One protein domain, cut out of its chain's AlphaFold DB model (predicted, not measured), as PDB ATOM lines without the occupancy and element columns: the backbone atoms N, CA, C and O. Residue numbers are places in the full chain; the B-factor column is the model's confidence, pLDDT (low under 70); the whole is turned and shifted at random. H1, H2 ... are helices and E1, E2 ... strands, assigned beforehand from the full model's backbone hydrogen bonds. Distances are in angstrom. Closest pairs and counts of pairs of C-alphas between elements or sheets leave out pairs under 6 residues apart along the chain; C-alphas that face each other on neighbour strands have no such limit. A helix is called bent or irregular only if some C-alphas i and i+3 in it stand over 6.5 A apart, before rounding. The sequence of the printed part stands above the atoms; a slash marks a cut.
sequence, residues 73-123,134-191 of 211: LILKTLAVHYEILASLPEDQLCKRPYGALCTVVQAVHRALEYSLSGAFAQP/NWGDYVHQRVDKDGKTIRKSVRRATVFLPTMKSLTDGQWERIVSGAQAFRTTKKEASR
ATOM      1  N   LEU A  73      -5.503  24.614   8.213       91.75
ATOM      2  CA  LEU A  73      -6.392  23.473   7.948       91.75
ATOM      3  C   LEU A  73      -6.624  22.626   9.204       91.75
ATOM      4  O   LEU A  73      -7.756  22.235   9.488       91.75
ATOM      5  N   ILE A  74      -5.561  22.384   9.974       93.75
ATOM      6  CA  ILE A  74      -5.630  21.650  11.240       93.75
ATOM      7  C   ILE A  74      -6.466  22.450  12.240       93.75
ATOM      8  O   ILE A  74      -7.427  21.919  12.788       93.75
ATOM      9  N   LEU A  75      -6.167  23.739  12.424       93.50
ATOM     10  CA  LEU A  75      -6.874  24.589  13.384       93.50
ATOM     11  C   LEU A  75      -8.364  24.740  13.048       93.50
ATOM     12  O   LEU A  75      -9.197  24.607  13.940       93.50
ATOM     13  N   LYS A  76      -8.721  24.937  11.771       92.38
ATOM     14  CA  LYS A  76     -10.126  24.994  11.328       92.38
ATOM     15  C   LYS A  76     -10.870  23.686  11.582       92.38
ATOM     16  O   LYS A  76     -12.002  23.703  12.053       92.38
ATOM     17  N   THR A  77     -10.244  22.553  11.283       93.31
ATOM     18  CA  THR A  77     -10.876  21.241  11.480       93.31
ATOM     19  C   THR A  77     -11.018  20.923  12.973       93.31
ATOM     20  O   THR A  77     -12.048  20.411  13.407       93.31
ATOM     21  N   LEU A  78     -10.033  21.310  13.789       93.31
ATOM     22  CA  LEU A  78     -10.106  21.200  15.245       93.31
ATOM     23  C   LEU A  78     -11.174  22.132  15.842       93.31
ATOM     24  O   LEU A  78     -11.842  21.758  16.803       93.31
ATOM     25  N   ALA A  79     -11.397  23.310  15.255       92.38
ATOM     26  CA  ALA A  79     -12.466  24.221  15.662       92.38
ATOM     27  C   ALA A  79     -13.851  23.572  15.533       92.38
ATOM     28  O   ALA A  79     -14.657  23.679  16.454       92.38
ATOM     29  N   VAL A  80     -14.099  22.843  14.438       90.88
ATOM     30  CA  VAL A  80     -15.339  22.067  14.245       90.88
ATOM     31  C   VAL A  80     -15.482  20.991  15.321       90.88
ATOM     32  O   VAL A  80     -16.567  20.804  15.862       90.88
ATOM     33  N   HIS A  81     -14.388  20.323  15.695       89.00
ATOM     34  CA  HIS A  81     -14.419  19.356  16.790       89.00
ATOM     35  C   HIS A  81     -14.835  20.012  18.119       89.00
ATOM     36  O   HIS A  81     -15.698  19.492  18.820       89.00
ATOM     37  N   TYR A  82     -14.305  21.199  18.433       89.12
ATOM     38  CA  TYR A  82     -14.735  21.963  19.611       89.12
ATOM     39  C   TYR A  82     -16.167  22.505  19.516       89.12
ATOM     40  O   TYR A  82     -16.795  22.702  20.550       89.12
ATOM     41  N   GLU A  83     -16.702  22.764  18.316       88.31
ATOM     42  CA  GLU A  83     -18.124  23.104  18.143       88.31
ATOM     43  C   GLU A  83     -19.024  21.943  18.572       88.31
ATOM     44  O   GLU A  83     -20.006  22.175  19.270       88.31
ATOM     45  N   ILE A  84     -18.655  20.709  18.218       86.38
ATOM     46  CA  ILE A  84     -19.395  19.500  18.604       86.38
ATOM     47  C   ILE A  84     -19.323  19.280  20.118       86.38
ATOM     48  O   ILE A  84     -20.330  18.962  20.739       86.38
ATOM     49  N   LEU A  85     -18.148  19.485  20.722       86.44
ATOM     50  CA  LEU A  85     -17.950  19.302  22.163       86.44
ATOM     51  C   LEU A  85     -18.561  20.419  23.019       86.44
ATOM     52  O   LEU A  85     -18.687  20.246  24.224       86.44
ATOM     53  N   ALA A  86     -18.944  21.556  22.435       85.44
ATOM     54  CA  ALA A  86     -19.475  22.691  23.192       85.44
ATOM     55  C   ALA A  86     -20.829  22.415  23.869       85.44
ATOM     56  O   ALA A  86     -21.253  23.211  24.701       85.44
ATOM     57  N   SER A  87     -21.516  21.332  23.496       85.94
ATOM     58  CA  SER A  87     -22.741  20.870  24.154       85.94
ATOM     59  C   SER A  87     -22.479  20.013  25.396       85.94
ATOM     60  O   SER A  87     -23.414  19.753  26.150       85.94
ATOM     61  N   LEU A  88     -21.241  19.556  25.601       86.94
ATOM     62  CA  LEU A  88     -20.868  18.713  26.729       86.94
ATOM     63  C   LEU A  88     -20.451  19.567  27.933       86.94
ATOM     64  O   LEU A  88     -19.885  20.651  27.753       86.94
ATOM     65  N   PRO A  89     -20.706  19.088  29.159       87.19
ATOM     66  CA  PRO A  89     -20.265  19.776  30.362       87.19
ATOM     67  C   PRO A  89     -18.729  19.730  30.491       87.19
ATOM     68  O   PRO A  89     -18.060  18.824  29.986       87.19
ATOM     69  N   GLU A  90     -18.155  20.757  31.124       83.75
ATOM     70  CA  GLU A  90     -16.702  20.995  31.145       83.75
ATOM     71  C   GLU A  90     -15.917  19.910  31.902       83.75
ATOM     72  O   GLU A  90     -14.769  19.626  31.565       83.75
ATOM     73  N   ASP A  91     -16.554  19.240  32.861       84.88
ATOM     74  CA  ASP A  91     -16.008  18.107  33.617       84.88
ATOM     75  C   ASP A  91     -15.682  16.887  32.737       84.88
ATOM     76  O   ASP A  91     -14.812  16.085  33.078       84.88
ATOM     77  N   GLN A  92     -16.331  16.767  31.576       80.81
ATOM     78  CA  GLN A  92     -16.077  15.705  30.600       80.81
ATOM     79  C   GLN A  92     -14.996  16.079  29.576       80.81
ATOM     80  O   GLN A  92     -14.550  15.229  28.796       80.81
ATOM     81  N   LEU A  93     -14.546  17.337  29.555       82.31
ATOM     82  CA  LEU A  93     -13.565  17.811  28.588       82.31
ATOM     83  C   LEU A  93     -12.139  17.510  29.056       82.31
ATOM     84  O   LEU A  93     -11.650  17.971  30.085       82.31
ATOM     85  N   CYS A  94     -11.410  16.755  28.238       83.50
ATOM     86  CA  CYS A  94      -9.994  16.510  28.475       83.50
ATOM     87  C   CYS A  94      -9.168  17.776  28.187       83.50
ATOM     88  O   CYS A  94      -9.199  18.289  27.069       83.50
ATOM     89  N   LYS A  95      -8.316  18.195  29.138       82.62
ATOM     90  CA  LYS A  95      -7.386  19.337  28.974       82.62
ATOM     91  C   LYS A  95      -6.513  19.237  27.713       82.62
ATOM     92  O   LYS A  95      -6.174  20.246  27.103       82.62
ATOM     93  N   ARG A  96      -6.118  18.017  27.333       88.81
ATOM     94  CA  ARG A  96      -5.317  17.737  26.132       88.81
ATOM     95  C   ARG A  96      -5.998  16.652  25.296       88.81
ATOM     96  O   ARG A  96      -5.801  15.465  25.570       88.81
ATOM     97  N   PRO A  97      -6.801  17.018  24.283       89.31
ATOM     98  CA  PRO A  97      -7.547  16.050  23.489       89.31
ATOM     99  C   PRO A  97      -6.648  15.423  22.405       89.31
ATOM    100  O   PRO A  97      -6.770  15.710  21.214       89.31
ATOM    101  N   TYR A  98      -5.724  14.549  22.824       91.88
ATOM    102  CA  TYR A  98      -4.768  13.867  21.936       91.88
ATOM    103  C   TYR A  98      -5.452  13.131  20.780       91.88
ATOM    104  O   TYR A  98      -5.013  13.233  19.636       91.88
ATOM    105  N   GLY A  99      -6.535  12.407  21.084       89.56
ATOM    106  CA  GLY A  99      -7.311  11.674  20.086       89.56
ATOM    107  C   GLY A  99      -7.885  12.606  19.024       89.56
ATOM    108  O   GLY A  99      -7.663  12.383  17.839       89.56
ATOM    109  N   ALA A 100      -8.516  13.705  19.448       91.94
ATOM    110  CA  ALA A 100      -9.084  14.696  18.539       91.94
ATOM    111  C   ALA A 100      -8.027  15.293  17.608       91.94
ATOM    112  O   ALA A 100      -8.213  15.322  16.393       91.94
ATOM    113  N   LEU A 101      -6.889  15.727  18.164       93.06
ATOM    114  CA  LEU A 101      -5.814  16.298  17.359       93.06
ATOM    115  C   LEU A 101      -5.246  15.267  16.373       93.06
ATOM    116  O   LEU A 101      -4.972  15.606  15.224       93.06
ATOM    117  N   CYS A 102      -5.108  14.007  16.790       92.88
ATOM    118  CA  CYS A 102      -4.652  12.933  15.912       92.88
ATOM    119  C   CYS A 102      -5.614  12.721  14.739       92.88
ATOM    120  O   CYS A 102      -5.191  12.752  13.582       92.88
ATOM    121  N   THR A 103      -6.912  12.596  15.020       90.62
ATOM    122  CA  THR A 103      -7.936  12.423  13.984       90.62
ATOM    123  C   THR A 103      -7.960  13.602  13.015       90.62
ATOM    124  O   THR A 103      -8.041  13.397  11.805       90.62
ATOM    125  N   VAL A 104      -7.816  14.834  13.514       93.56
ATOM    126  CA  VAL A 104      -7.734  16.036  12.675       93.56
ATOM    127  C   VAL A 104      -6.530  15.981  11.734       93.56
ATOM    128  O   VAL A 104      -6.679  16.207  10.534       93.56
ATOM    129  N   VAL A 105      -5.340  15.662  12.250       93.00
ATOM    130  CA  VAL A 105      -4.116  15.573  11.437       93.00
ATOM    131  C   VAL A 105      -4.266  14.512  10.348       93.00
ATOM    132  O   VAL A 105      -3.941  14.772   9.191       93.00
ATOM    133  N   GLN A 106      -4.811  13.344  10.689       90.62
ATOM    134  CA  GLN A 106      -5.065  12.276   9.723       90.62
ATOM    135  C   GLN A 106      -6.082  12.684   8.653       90.62
ATOM    136  O   GLN A 106      -5.879  12.397   7.473       90.62
ATOM    137  N   ALA A 107      -7.169  13.353   9.047       89.94
ATOM    138  CA  ALA A 107      -8.196  13.817   8.122       89.94
ATOM    139  C   ALA A 107      -7.628  14.844   7.132       89.94
ATOM    140  O   ALA A 107      -7.834  14.711   5.926       89.94
ATOM    141  N   VAL A 108      -6.856  15.818   7.628       92.12
ATOM    142  CA  VAL A 108      -6.187  16.822   6.790       92.12
ATOM    143  C   VAL A 108      -5.175  16.167   5.855       92.12
ATOM    144  O   VAL A 108      -5.173  16.469   4.666       92.12
ATOM    145  N   HIS A 109      -4.354  15.240   6.354       89.75
ATOM    146  CA  HIS A 109      -3.376  14.531   5.529       89.75
ATOM    147  C   HIS A 109      -4.044  13.811   4.355       89.75
ATOM    148  O   HIS A 109      -3.659  14.018   3.211       89.75
ATOM    149  N   ARG A 110      -5.109  13.048   4.625       86.38
ATOM    150  CA  ARG A 110      -5.873  12.340   3.590       86.38
ATOM    151  C   ARG A 110      -6.501  13.287   2.582       86.38
ATOM    152  O   ARG A 110      -6.405  13.055   1.384       86.38
ATOM    153  N   ALA A 111      -7.125  14.365   3.056       87.94
ATOM    154  CA  ALA A 111      -7.710  15.371   2.176       87.94
ATOM    155  C   ALA A 111      -6.656  15.963   1.222       87.94
ATOM    156  O   ALA A 111      -6.920  16.118   0.030       87.94
ATOM    157  N   LEU A 112      -5.446  16.227   1.727       89.12
ATOM    158  CA  LEU A 112      -4.335  16.721   0.918       89.12
ATOM    159  C   LEU A 112      -3.814  15.664  -0.065       89.12
ATOM    160  O   LEU A 112      -3.638  15.981  -1.240       89.12
ATOM    161  N   GLU A 113      -3.634  14.414   0.361       85.81
ATOM    162  CA  GLU A 113      -3.236  13.304  -0.520       85.81
ATOM    163  C   GLU A 113      -4.210  13.125  -1.696       85.81
ATOM    164  O   GLU A 113      -3.788  12.980  -2.848       85.81
ATOM    165  N   TYR A 114      -5.520  13.200  -1.439       83.06
ATOM    166  CA  TYR A 114      -6.533  13.146  -2.494       83.06
ATOM    167  C   TYR A 114      -6.469  14.359  -3.420       83.06
ATOM    168  O   TYR A 114      -6.539  14.204  -4.637       83.06
ATOM    169  N   SER A 115      -6.285  15.561  -2.864       85.69
ATOM    170  CA  SER A 115      -6.188  16.778  -3.673       85.69
ATOM    171  C   SER A 115      -4.983  16.767  -4.620       85.69
ATOM    172  O   SER A 115      -5.089  17.247  -5.744       85.69
ATOM    173  N   LEU A 116      -3.857  16.187  -4.189       85.81
ATOM    174  CA  LEU A 116      -2.626  16.119  -4.978       85.81
ATOM    175  C   LEU A 116      -2.663  15.014  -6.031       85.81
ATOM    176  O   LEU A 116      -2.170  15.206  -7.139       85.81
ATOM    177  N   SER A 117      -3.226  13.854  -5.696       85.44
ATOM    178  CA  SER A 117      -3.309  12.733  -6.638       85.44
ATOM    179  C   SER A 117      -4.354  12.955  -7.733       85.44
ATOM    180  O   SER A 117      -4.260  12.330  -8.787       85.44
ATOM    181  N   GLY A 118      -5.373  13.788  -7.482       81.75
ATOM    182  CA  GLY A 118      -6.529  13.958  -8.371       81.75
ATOM    183  C   GLY A 118      -7.392  12.695  -8.505       81.75
ATOM    184  O   GLY A 118      -8.410  12.708  -9.192       81.75
ATOM    185  N   ALA A 119      -7.004  11.606  -7.838       76.94
ATOM    186  CA  ALA A 119      -7.679  10.326  -7.856       76.94
ATOM    187  C   ALA A 119      -8.474  10.181  -6.560       76.94
ATOM    188  O   ALA A 119      -7.917  10.041  -5.469       76.94
ATOM    189  N   PHE A 120      -9.798  10.190  -6.678       72.81
ATOM    190  CA  PHE A 120     -10.655   9.840  -5.556       72.81
ATOM    191  C   PHE A 120     -10.514   8.341  -5.270       72.81
ATOM    192  O   PHE A 120     -11.069   7.512  -5.988       72.81
ATOM    193  N   ALA A 121      -9.768   7.979  -4.224       70.38
ATOM    194  CA  ALA A 121      -9.740   6.604  -3.733       70.38
ATOM    195  C   ALA A 121     -10.633   6.500  -2.497       70.38
ATOM    196  O   ALA A 121     -10.187   6.754  -1.375       70.38
ATOM    197  N   GLN A 122     -11.903   6.148  -2.711       70.81
ATOM    198  CA  GLN A 122     -12.838   5.905  -1.617       70.81
ATOM    199  C   GLN A 122     -12.251   4.835  -0.685       70.81
ATOM    200  O   GLN A 122     -11.918   3.741  -1.154       70.81
ATOM    201  N   PRO A 123     -12.089   5.118   0.618       68.31
ATOM    202  CA  PRO A 123     -11.645   4.095   1.546       68.31
ATOM    203  C   PRO A 123     -12.675   2.955   1.564       68.31
ATOM    204  O   PRO A 123     -13.879   3.222   1.525       68.31
ATOM    205  N   ASN A 134      -9.237   1.666   9.100       78.19
ATOM    206  CA  ASN A 134      -9.221   2.919   8.372       78.19
ATOM    207  C   ASN A 134      -8.473   4.016   9.147       78.19
ATOM    208  O   ASN A 134      -7.627   4.691   8.565       78.19
ATOM    209  N   TRP A 135      -8.713   4.183  10.446       80.31
ATOM    210  CA  TRP A 135      -8.203   5.325  11.223       80.31
ATOM    211  C   TRP A 135      -7.176   4.956  12.297       80.31
ATOM    212  O   TRP A 135      -6.382   5.804  12.699       80.31
ATOM    213  N   GLY A 136      -7.169   3.700  12.733       84.25
ATOM    214  CA  GLY A 136      -6.287   3.156  13.760       84.25
ATOM    215  C   GLY A 136      -4.976   2.585  13.221       84.25
ATOM    216  O   GLY A 136      -4.643   2.678  12.035       84.25
ATOM    217  N   ASP A 137      -4.207   2.005  14.137       86.38
ATOM    218  CA  ASP A 137      -3.034   1.211  13.794       86.38
ATOM    219  C   ASP A 137      -3.488  -0.177  13.343       86.38
ATOM    220  O   ASP A 137      -4.413  -0.744  13.909       86.38
ATOM    221  N   TYR A 138      -2.837  -0.750  12.334       83.88
ATOM    222  CA  TYR A 138      -3.229  -2.061  11.819       83.88
ATOM    223  C   TYR A 138      -2.015  -2.947  11.567       83.88
ATOM    224  O   TYR A 138      -0.899  -2.483  11.320       83.88
ATOM    225  N   VAL A 139      -2.224  -4.261  11.620       84.50
ATOM    226  CA  VAL A 139      -1.181  -5.242  11.314       84.50
ATOM    227  C   VAL A 139      -1.333  -5.680   9.869       84.50
ATOM    228  O   VAL A 139      -2.269  -6.391   9.512       84.50
ATOM    229  N   HIS A 140      -0.380  -5.285   9.035       82.94
ATOM    230  CA  HIS A 140      -0.315  -5.753   7.665       82.94
ATOM    231  C   HIS A 140       0.401  -7.103   7.616       82.94
ATOM    232  O   HIS A 140       1.528  -7.240   8.101       82.94
ATOM    233  N   GLN A 141      -0.255  -8.107   7.041       86.62
ATOM    234  CA  GLN A 141       0.347  -9.414   6.802       86.62
ATOM    235  C   GLN A 141       0.823  -9.471   5.355       86.62
ATOM    236  O   GLN A 141       0.048  -9.202   4.438       86.62
ATOM    237  N   ARG A 142       2.096  -9.802   5.148       83.69
ATOM    238  CA  ARG A 142       2.648 -10.100   3.824       83.69
ATOM    239  C   ARG A 142       3.355 -11.437   3.869       83.69
ATOM    240  O   ARG A 142       3.973 -11.773   4.873       83.69
ATOM    241  N   VAL A 143       3.254 -12.183   2.782       85.56
ATOM    242  CA  VAL A 143       4.051 -13.389   2.583       85.56
ATOM    243  C   VAL A 143       5.374 -12.944   1.970       85.56
ATOM    244  O   VAL A 143       5.376 -12.200   0.989       85.56
ATOM    245  N   ASP A 144       6.478 -13.318   2.604       83.69
ATOM    246  CA  ASP A 144       7.815 -13.076   2.075       83.69
ATOM    247  C   ASP A 144       8.093 -13.976   0.864       83.69
ATOM    248  O   ASP A 144       7.353 -14.924   0.594       83.69
ATOM    249  N   LYS A 145       9.187 -13.711   0.149       82.38
ATOM    250  CA  LYS A 145       9.622 -14.520  -1.001       82.38
ATOM    251  C   LYS A 145       9.827 -15.997  -0.642       82.38
ATOM    252  O   LYS A 145       9.582 -16.854  -1.481       82.38
ATOM    253  N   ASP A 146      10.158 -16.283   0.617       86.06
ATOM    254  CA  ASP A 146      10.367 -17.636   1.149       86.06
ATOM    255  C   ASP A 146       9.072 -18.311   1.648       86.06
ATOM    256  O   ASP A 146       9.110 -19.313   2.359       86.06
ATOM    257  N   GLY A 147       7.896 -17.739   1.361       85.56
ATOM    258  CA  GLY A 147       6.602 -18.282   1.798       85.56
ATOM    259  C   GLY A 147       6.273 -18.035   3.277       85.56
ATOM    260  O   GLY A 147       5.199 -18.412   3.751       85.56
ATOM    261  N   LYS A 148       7.156 -17.365   4.028       86.56
ATOM    262  CA  LYS A 148       6.935 -17.041   5.442       86.56
ATOM    263  C   LYS A 148       5.987 -15.853   5.590       86.56
ATOM    264  O   LYS A 148       6.175 -14.809   4.976       86.56
ATOM    265  N   THR A 149       4.983 -15.975   6.457       87.56
ATOM    266  CA  THR A 149       4.101 -14.842   6.776       87.56
ATOM    267  C   THR A 149       4.804 -13.874   7.725       87.56
ATOM    268  O   THR A 149       5.085 -14.209   8.876       87.56
ATOM    269  N   ILE A 150       5.046 -12.652   7.260       86.25
ATOM    270  CA  ILE A 150       5.559 -11.536   8.050       86.25
ATOM    271  C   ILE A 150       4.383 -10.664   8.486       86.25
ATOM    272  O   ILE A 150       3.571 -10.212   7.675       86.25
ATOM    273  N   ARG A 151       4.311 -10.395   9.791       86.81
ATOM    274  CA  ARG A 151       3.374  -9.435  10.380       86.81
ATOM    275  C   ARG A 151       4.108  -8.121  10.617       86.81
ATOM    276  O   ARG A 151       4.995  -8.062  11.461       86.81
ATOM    277  N   LYS A 152       3.738  -7.068   9.889       84.38
ATOM    278  CA  LYS A 152       4.279  -5.719  10.073       84.38
ATOM    279  C   LYS A 152       3.212  -4.824  10.690       84.38
ATOM    280  O   LYS A 152       2.163  -4.610  10.087       84.38
ATOM    281  N   SER A 153       3.480  -4.282  11.876       83.69
ATOM    282  CA  SER A 153       2.622  -3.251  12.464       83.69
ATOM    283  C   SER A 153       2.779  -1.947  11.683       83.69
ATOM    284  O   SER A 153       3.890  -1.424  11.570       83.69
ATOM    285  N   VAL A 154       1.679  -1.414  11.169       83.69
ATOM    286  CA  VAL A 154       1.613  -0.094  10.549       83.69
ATOM    287  C   VAL A 154       0.950   0.841  11.548       83.69
ATOM    288  O   VAL A 154      -0.245   0.739  11.816       83.69
ATOM    289  N   ARG A 155       1.751   1.743  12.117       84.00
ATOM    290  CA  ARG A 155       1.242   2.810  12.979       84.00
ATOM    291  C   ARG A 155       0.700   3.913  12.078       84.00
ATOM    292  O   ARG A 155       1.425   4.383  11.207       84.00
ATOM    293  N   ARG A 156      -0.553   4.312  12.271       83.38
ATOM    294  CA  ARG A 156      -1.209   5.413  11.545       83.38
ATOM    295  C   ARG A 156      -1.800   6.424  12.518       83.38
ATOM    296  O   ARG A 156      -1.637   7.622  12.306       83.38
ATOM    297  N   ALA A 157      -2.456   5.963  13.581       80.31
ATOM    298  CA  ALA A 157      -2.972   6.826  14.642       80.31
ATOM    299  C   ALA A 157      -1.862   7.221  15.610       80.31
ATOM    300  O   ALA A 157      -1.687   8.389  15.953       80.31
ATOM    301  N   THR A 158      -1.048   6.260  16.033       85.00
ATOM    302  CA  THR A 158      -0.102   6.517  17.126       85.00
ATOM    303  C   THR A 158       1.197   7.179  16.680       85.00
ATOM    304  O   THR A 158       1.993   7.567  17.532       85.00
ATOM    305  N   VAL A 159       1.414   7.376  15.373       88.75
ATOM    306  CA  VAL A 159       2.650   7.979  14.828       88.75
ATOM    307  C   VAL A 159       2.903   9.368  15.400       88.75
ATOM    308  O   VAL A 159       4.034   9.692  15.748       88.75
ATOM    309  N   PHE A 160       1.852  10.174  15.546       87.19
ATOM    310  CA  PHE A 160       1.971  11.551  16.027       87.19
ATOM    311  C   PHE A 160       1.935  11.665  17.553       87.19
ATOM    312  O   PHE A 160       2.248  12.721  18.104       87.19
ATOM    313  N   LEU A 161       1.569  10.590  18.256       89.50
ATOM    314  CA  LEU A 161       1.363  10.619  19.699       89.50
ATOM    315  C   LEU A 161       2.635  10.990  20.486       89.50
ATOM    316  O   LEU A 161       2.517  11.802  21.405       89.50
ATOM    317  N   PRO A 162       3.845  10.481  20.155       90.94
ATOM    318  CA  PRO A 162       5.079  10.924  20.805       90.94
ATOM    319  C   PRO A 162       5.302  12.433  20.666       90.94
ATOM    320  O   PRO A 162       5.552  13.109  21.661       90.94
ATOM    321  N   THR A 163       5.115  12.976  19.459       90.38
ATOM    322  CA  THR A 163       5.255  14.412  19.185       90.38
ATOM    323  C   THR A 163       4.248  15.232  19.986       90.38
ATOM    324  O   THR A 163       4.614  16.218  20.617       90.38
ATOM    325  N   MET A 164       2.987  14.799  20.039       92.06
ATOM    326  CA  MET A 164       1.950  15.480  20.821       92.06
ATOM    327  C   MET A 164       2.230  15.445  22.327       92.06
ATOM    328  O   MET A 164       1.928  16.405  23.039       92.06
ATOM    329  N   LYS A 165       2.810  14.350  22.832       91.56
ATOM    330  CA  LYS A 165       3.211  14.221  24.240       91.56
ATOM    331  C   LYS A 165       4.406  15.103  24.597       91.56
ATOM    332  O   LYS A 165       4.472  15.551  25.733       91.56
ATOM    333  N   SER A 166       5.301  15.376  23.645       92.25
ATOM    334  CA  SER A 166       6.439  16.284  23.848       92.25
ATOM    335  C   SER A 166       6.079  17.775  23.831       92.25
ATOM    336  O   SER A 166       6.935  18.600  24.131       92.25
ATOM    337  N   LEU A 167       4.837  18.134  23.483       91.06
ATOM    338  CA  LEU A 167       4.409  19.532  23.468       91.06
ATOM    339  C   LEU A 167       4.310  20.103  24.887       91.06
ATOM    340  O   LEU A 167       3.737  19.478  25.787       91.06
ATOM    341  N   THR A 168       4.811  21.325  25.060       91.69
ATOM    342  CA  THR A 168       4.687  22.077  26.314       91.69
ATOM    343  C   THR A 168       3.254  22.568  26.528       91.69
ATOM    344  O   THR A 168       2.465  22.654  25.583       91.69
ATOM    345  N   ASP A 169       2.902  22.930  27.765       91.38
ATOM    346  CA  ASP A 169       1.583  23.507  28.066       91.38
ATOM    347  C   ASP A 169       1.294  24.764  27.236       91.38
ATOM    348  O   ASP A 169       0.227  24.860  26.635       91.38
ATOM    349  N   GLY A 170       2.270  25.670  27.102       89.56
ATOM    350  CA  GLY A 170       2.108  26.878  26.287       89.56
ATOM    351  C   GLY A 170       1.915  26.582  24.793       89.56
ATOM    352  O   GLY A 170       1.201  27.301  24.100       89.56
ATOM    353  N   GLN A 171       2.501  25.501  24.266       90.94
ATOM    354  CA  GLN A 171       2.240  25.072  22.887       90.94
ATOM    355  C   GLN A 171       0.820  24.526  22.727       90.94
ATOM    356  O   GLN A 171       0.146  24.857  21.752       90.94
ATOM    357  N   TRP A 172       0.350  23.732  23.689       92.12
ATOM    358  CA  TRP A 172      -1.030  23.250  23.711       92.12
ATOM    359  C   TRP A 172      -2.030  24.399  23.783       92.12
ATOM    360  O   TRP A 172      -2.967  24.435  22.991       92.12
ATOM    361  N   GLU A 173      -1.799  25.369  24.663       91.00
ATOM    362  CA  GLU A 173      -2.641  26.556  24.791       91.00
ATOM    363  C   GLU A 173      -2.716  27.342  23.478       91.00
ATOM    364  O   GLU A 173      -3.801  27.732  23.047       91.00
ATOM    365  N   ARG A 174      -1.592  27.496  22.768       91.19
ATOM    366  CA  ARG A 174      -1.564  28.129  21.439       91.19
ATOM    367  C   ARG A 174      -2.365  27.361  20.386       91.19
ATOM    368  O   ARG A 174      -3.009  27.986  19.548       91.19
ATOM    369  N   ILE A 175      -2.346  26.028  20.414       92.06
ATOM    370  CA  ILE A 175      -3.152  25.200  19.500       92.06
ATOM    371  C   ILE A 175      -4.645  25.361  19.816       92.06
ATOM    372  O   ILE A 175      -5.449  25.569  18.908       92.06
ATOM    373  N   VAL A 176      -5.018  25.289  21.097       90.69
ATOM    374  CA  VAL A 176      -6.416  25.394  21.541       90.69
ATOM    375  C   VAL A 176      -6.977  26.783  21.245       90.69
ATOM    376  O   VAL A 176      -8.008  26.889  20.584       90.69
ATOM    377  N   SER A 177      -6.282  27.841  21.665       90.06
ATOM    378  CA  SER A 177      -6.674  29.232  21.395       90.06
ATOM    379  C   SER A 177      -6.744  29.520  19.894       90.06
ATOM    380  O   SER A 177      -7.727  30.090  19.420       90.06
ATOM    381  N   GLY A 178      -5.762  29.039  19.123       90.50
ATOM    382  CA  GLY A 178      -5.752  29.149  17.667       90.50
ATOM    383  C   GLY A 178      -6.967  28.487  17.015       90.50
ATOM    384  O   GLY A 178      -7.575  29.071  16.122       90.50
ATOM    385  N   ALA A 179      -7.372  27.303  17.477       90.88
ATOM    386  CA  ALA A 179      -8.573  26.635  16.981       90.88
ATOM    387  C   ALA A 179      -9.860  27.362  17.408       90.88
ATOM    388  O   ALA A 179     -10.767  27.546  16.598       90.88
ATOM    389  N   GLN A 180      -9.949  27.825  18.656       88.12
ATOM    390  CA  GLN A 180     -11.119  28.558  19.146       88.12
ATOM    391  C   GLN A 180     -11.338  29.886  18.403       88.12
ATOM    392  O   GLN A 180     -12.487  30.241  18.138       88.12
ATOM    393  N   ALA A 181     -10.272  30.566  17.972       88.31
ATOM    394  CA  ALA A 181     -10.364  31.774  17.148       88.31
ATOM    395  C   ALA A 181     -11.073  31.544  15.793       88.31
ATOM    396  O   ALA A 181     -11.691  32.452  15.239       88.31
ATOM    397  N   PHE A 182     -11.064  30.318  15.259       85.44
ATOM    398  CA  PHE A 182     -11.818  29.989  14.043       85.44
ATOM    399  C   PHE A 182     -13.321  29.773  14.287       85.44
ATOM    400  O   PHE A 182     -14.097  29.796  13.332       85.44
ATOM    401  N   ARG A 183     -13.765  29.611  15.541       78.81
ATOM    402  CA  ARG A 183     -15.198  29.498  15.872       78.81
ATOM    403  C   ARG A 183     -15.905  30.851  15.805       78.81
ATOM    404  O   ARG A 183     -17.054  30.932  15.377       78.81
ATOM    405  N   THR A 184     -15.234  31.920  16.232       63.41
ATOM    406  CA  THR A 184     -15.814  33.273  16.284       63.41
ATOM    407  C   THR A 184     -16.007  33.856  14.886       63.41
ATOM    408  O   THR A 184     -17.084  34.356  14.572       63.41
ATOM    409  N   THR A 185     -15.023  33.676  14.007       59.34
ATOM    410  CA  THR A 185     -15.054  34.177  12.621       59.34
ATOM    411  C   THR A 185     -16.173  33.562  11.770       59.34
ATOM    412  O   THR A 185     -16.750  34.231  10.911       59.34
ATOM    413  N   LYS A 186     -16.561  32.305  12.028       55.91
ATOM    414  CA  LYS A 186     -17.669  31.635  11.321       55.91
ATOM    415  C   LYS A 186     -19.040  32.229  11.673       55.91
ATOM    416  O   LYS A 186     -19.901  32.317  10.798       55.91
ATOM    417  N   LYS A 187     -19.237  32.687  12.919       53.50
ATOM    418  CA  LYS A 187     -20.470  33.392  13.320       53.50
ATOM    419  C   LYS A 187     -20.632  34.710  12.561       53.50
ATOM    420  O   LYS A 187     -21.742  35.026  12.145       53.50
ATOM    421  N   GLU A 188     -19.544  35.434  12.308       44.28
ATOM    422  CA  GLU A 188     -19.580  36.664  11.506       44.28
ATOM    423  C   GLU A 188     -19.792  36.389  10.013       44.28
ATOM    424  O   GLU A 188     -20.622  37.049   9.394       44.28
ATOM    425  N   ALA A 189     -19.157  35.359   9.445       51.12
ATOM    426  CA  ALA A 189     -19.364  34.984   8.041       51.12
ATOM    427  C   ALA A 189     -20.802  34.510   7.740       51.12
ATOM    428  O   ALA A 189     -21.305  34.717   6.639       51.12
ATOM    429  N   SER A 190     -21.494  33.916   8.719       49.28
ATOM    430  CA  SER A 190     -22.905  33.517   8.580       49.28
ATOM    431  C   SER A 190     -23.902  34.685   8.556       49.28
ATOM    432  O   SER A 190     -25.067  34.472   8.232       49.28
ATOM    433  N   ARG A 191     -23.462  35.915   8.869       48.25
ATOM    434  CA  ARG A 191     -24.279  37.137   8.740       48.25
ATOM    435  C   ARG A 191     -24.275  37.715   7.323       48.25
ATOM    436  O   ARG A 191     -24.994  38.676   7.065       48.25
TER     437      ARG A 191
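Overview. This is residues 73 to 123 and 134 to 191 of the 211 residues of an uncharacterized protein of Coprinellus micaceus (UniProt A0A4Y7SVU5). Three helices make a loose, open group, with H1 between H2 and H4 and crossing both, while the two-stranded hairpin E1 and E2 makes a long arm at one end. The short H3 packs on the first residues of H2 and joins that arm to H4, whose last residues stick out at the other end of the long axis. The 109 printed residues hold four named helices and two named strands, in the order H1 H2 E1 E2 H3 H4, the sheet E1 - E2 being antiparallel and the class mostly helix. The whole is loose, with a radius of gyration of the C-alphas of 18.2 A, and elongated, spanning 63 by 34 by 24 A.

Arrangement. H1, residues 73 to 85, and H2, residues 98 to 117, form a helical hairpin and touch at a steep tilt of 45 degrees, opposite ways; their closest C-alphas, of Ile 74 and Val 104, are 6.2 A apart. H4, residues 169 to 189, touches H1 with residues 175 to 183 alone, about perpendicular at 80 degrees, the closest C-alphas being those of Leu 75 and Ala 179, 4.5 A. H2 and H4 are apart. E1, residues 138 to 143, and E2, residues 149 to 154, are an antiparallel hairpin, with N 140 and O 152 within hydrogen-bond range at 2.8 A. H3, residues 158 to 165, touches H2 at a steep tilt of 53 degrees, the closest C-alphas being those of Cys 102 and Phe 160, 6.8 A. Every O i to N i+4 pair is within hydrogen-bond range in H1 and H2, against 2 of 4 in H3 and 10 of 17 in H4.

Along the chain. H1 begins at C-alpha 73 (-6.392, 23.473, 7.948) and is 18.8 A long; H2 is 28.6 A, E1 16.3 A and E2 15.4 A. H3, 11.0 A, is irregular, C-alphas 159 and 162 being 7.1 A apart. H4, 31.2 A, ends at C-alpha 189 (-19.364, 34.984, 8.041).

Size, cuts and confidence. The C-alphas farthest apart, of Asp 146 and Arg 191, are 65.3 A apart. Residues 124 to 133 are not printed, and C-alphas 123 and 134 are 7.3 A apart across this cut. The link from H1 to H2 is long. Residues under 70 in pLDDT are 123 and 184 to 191.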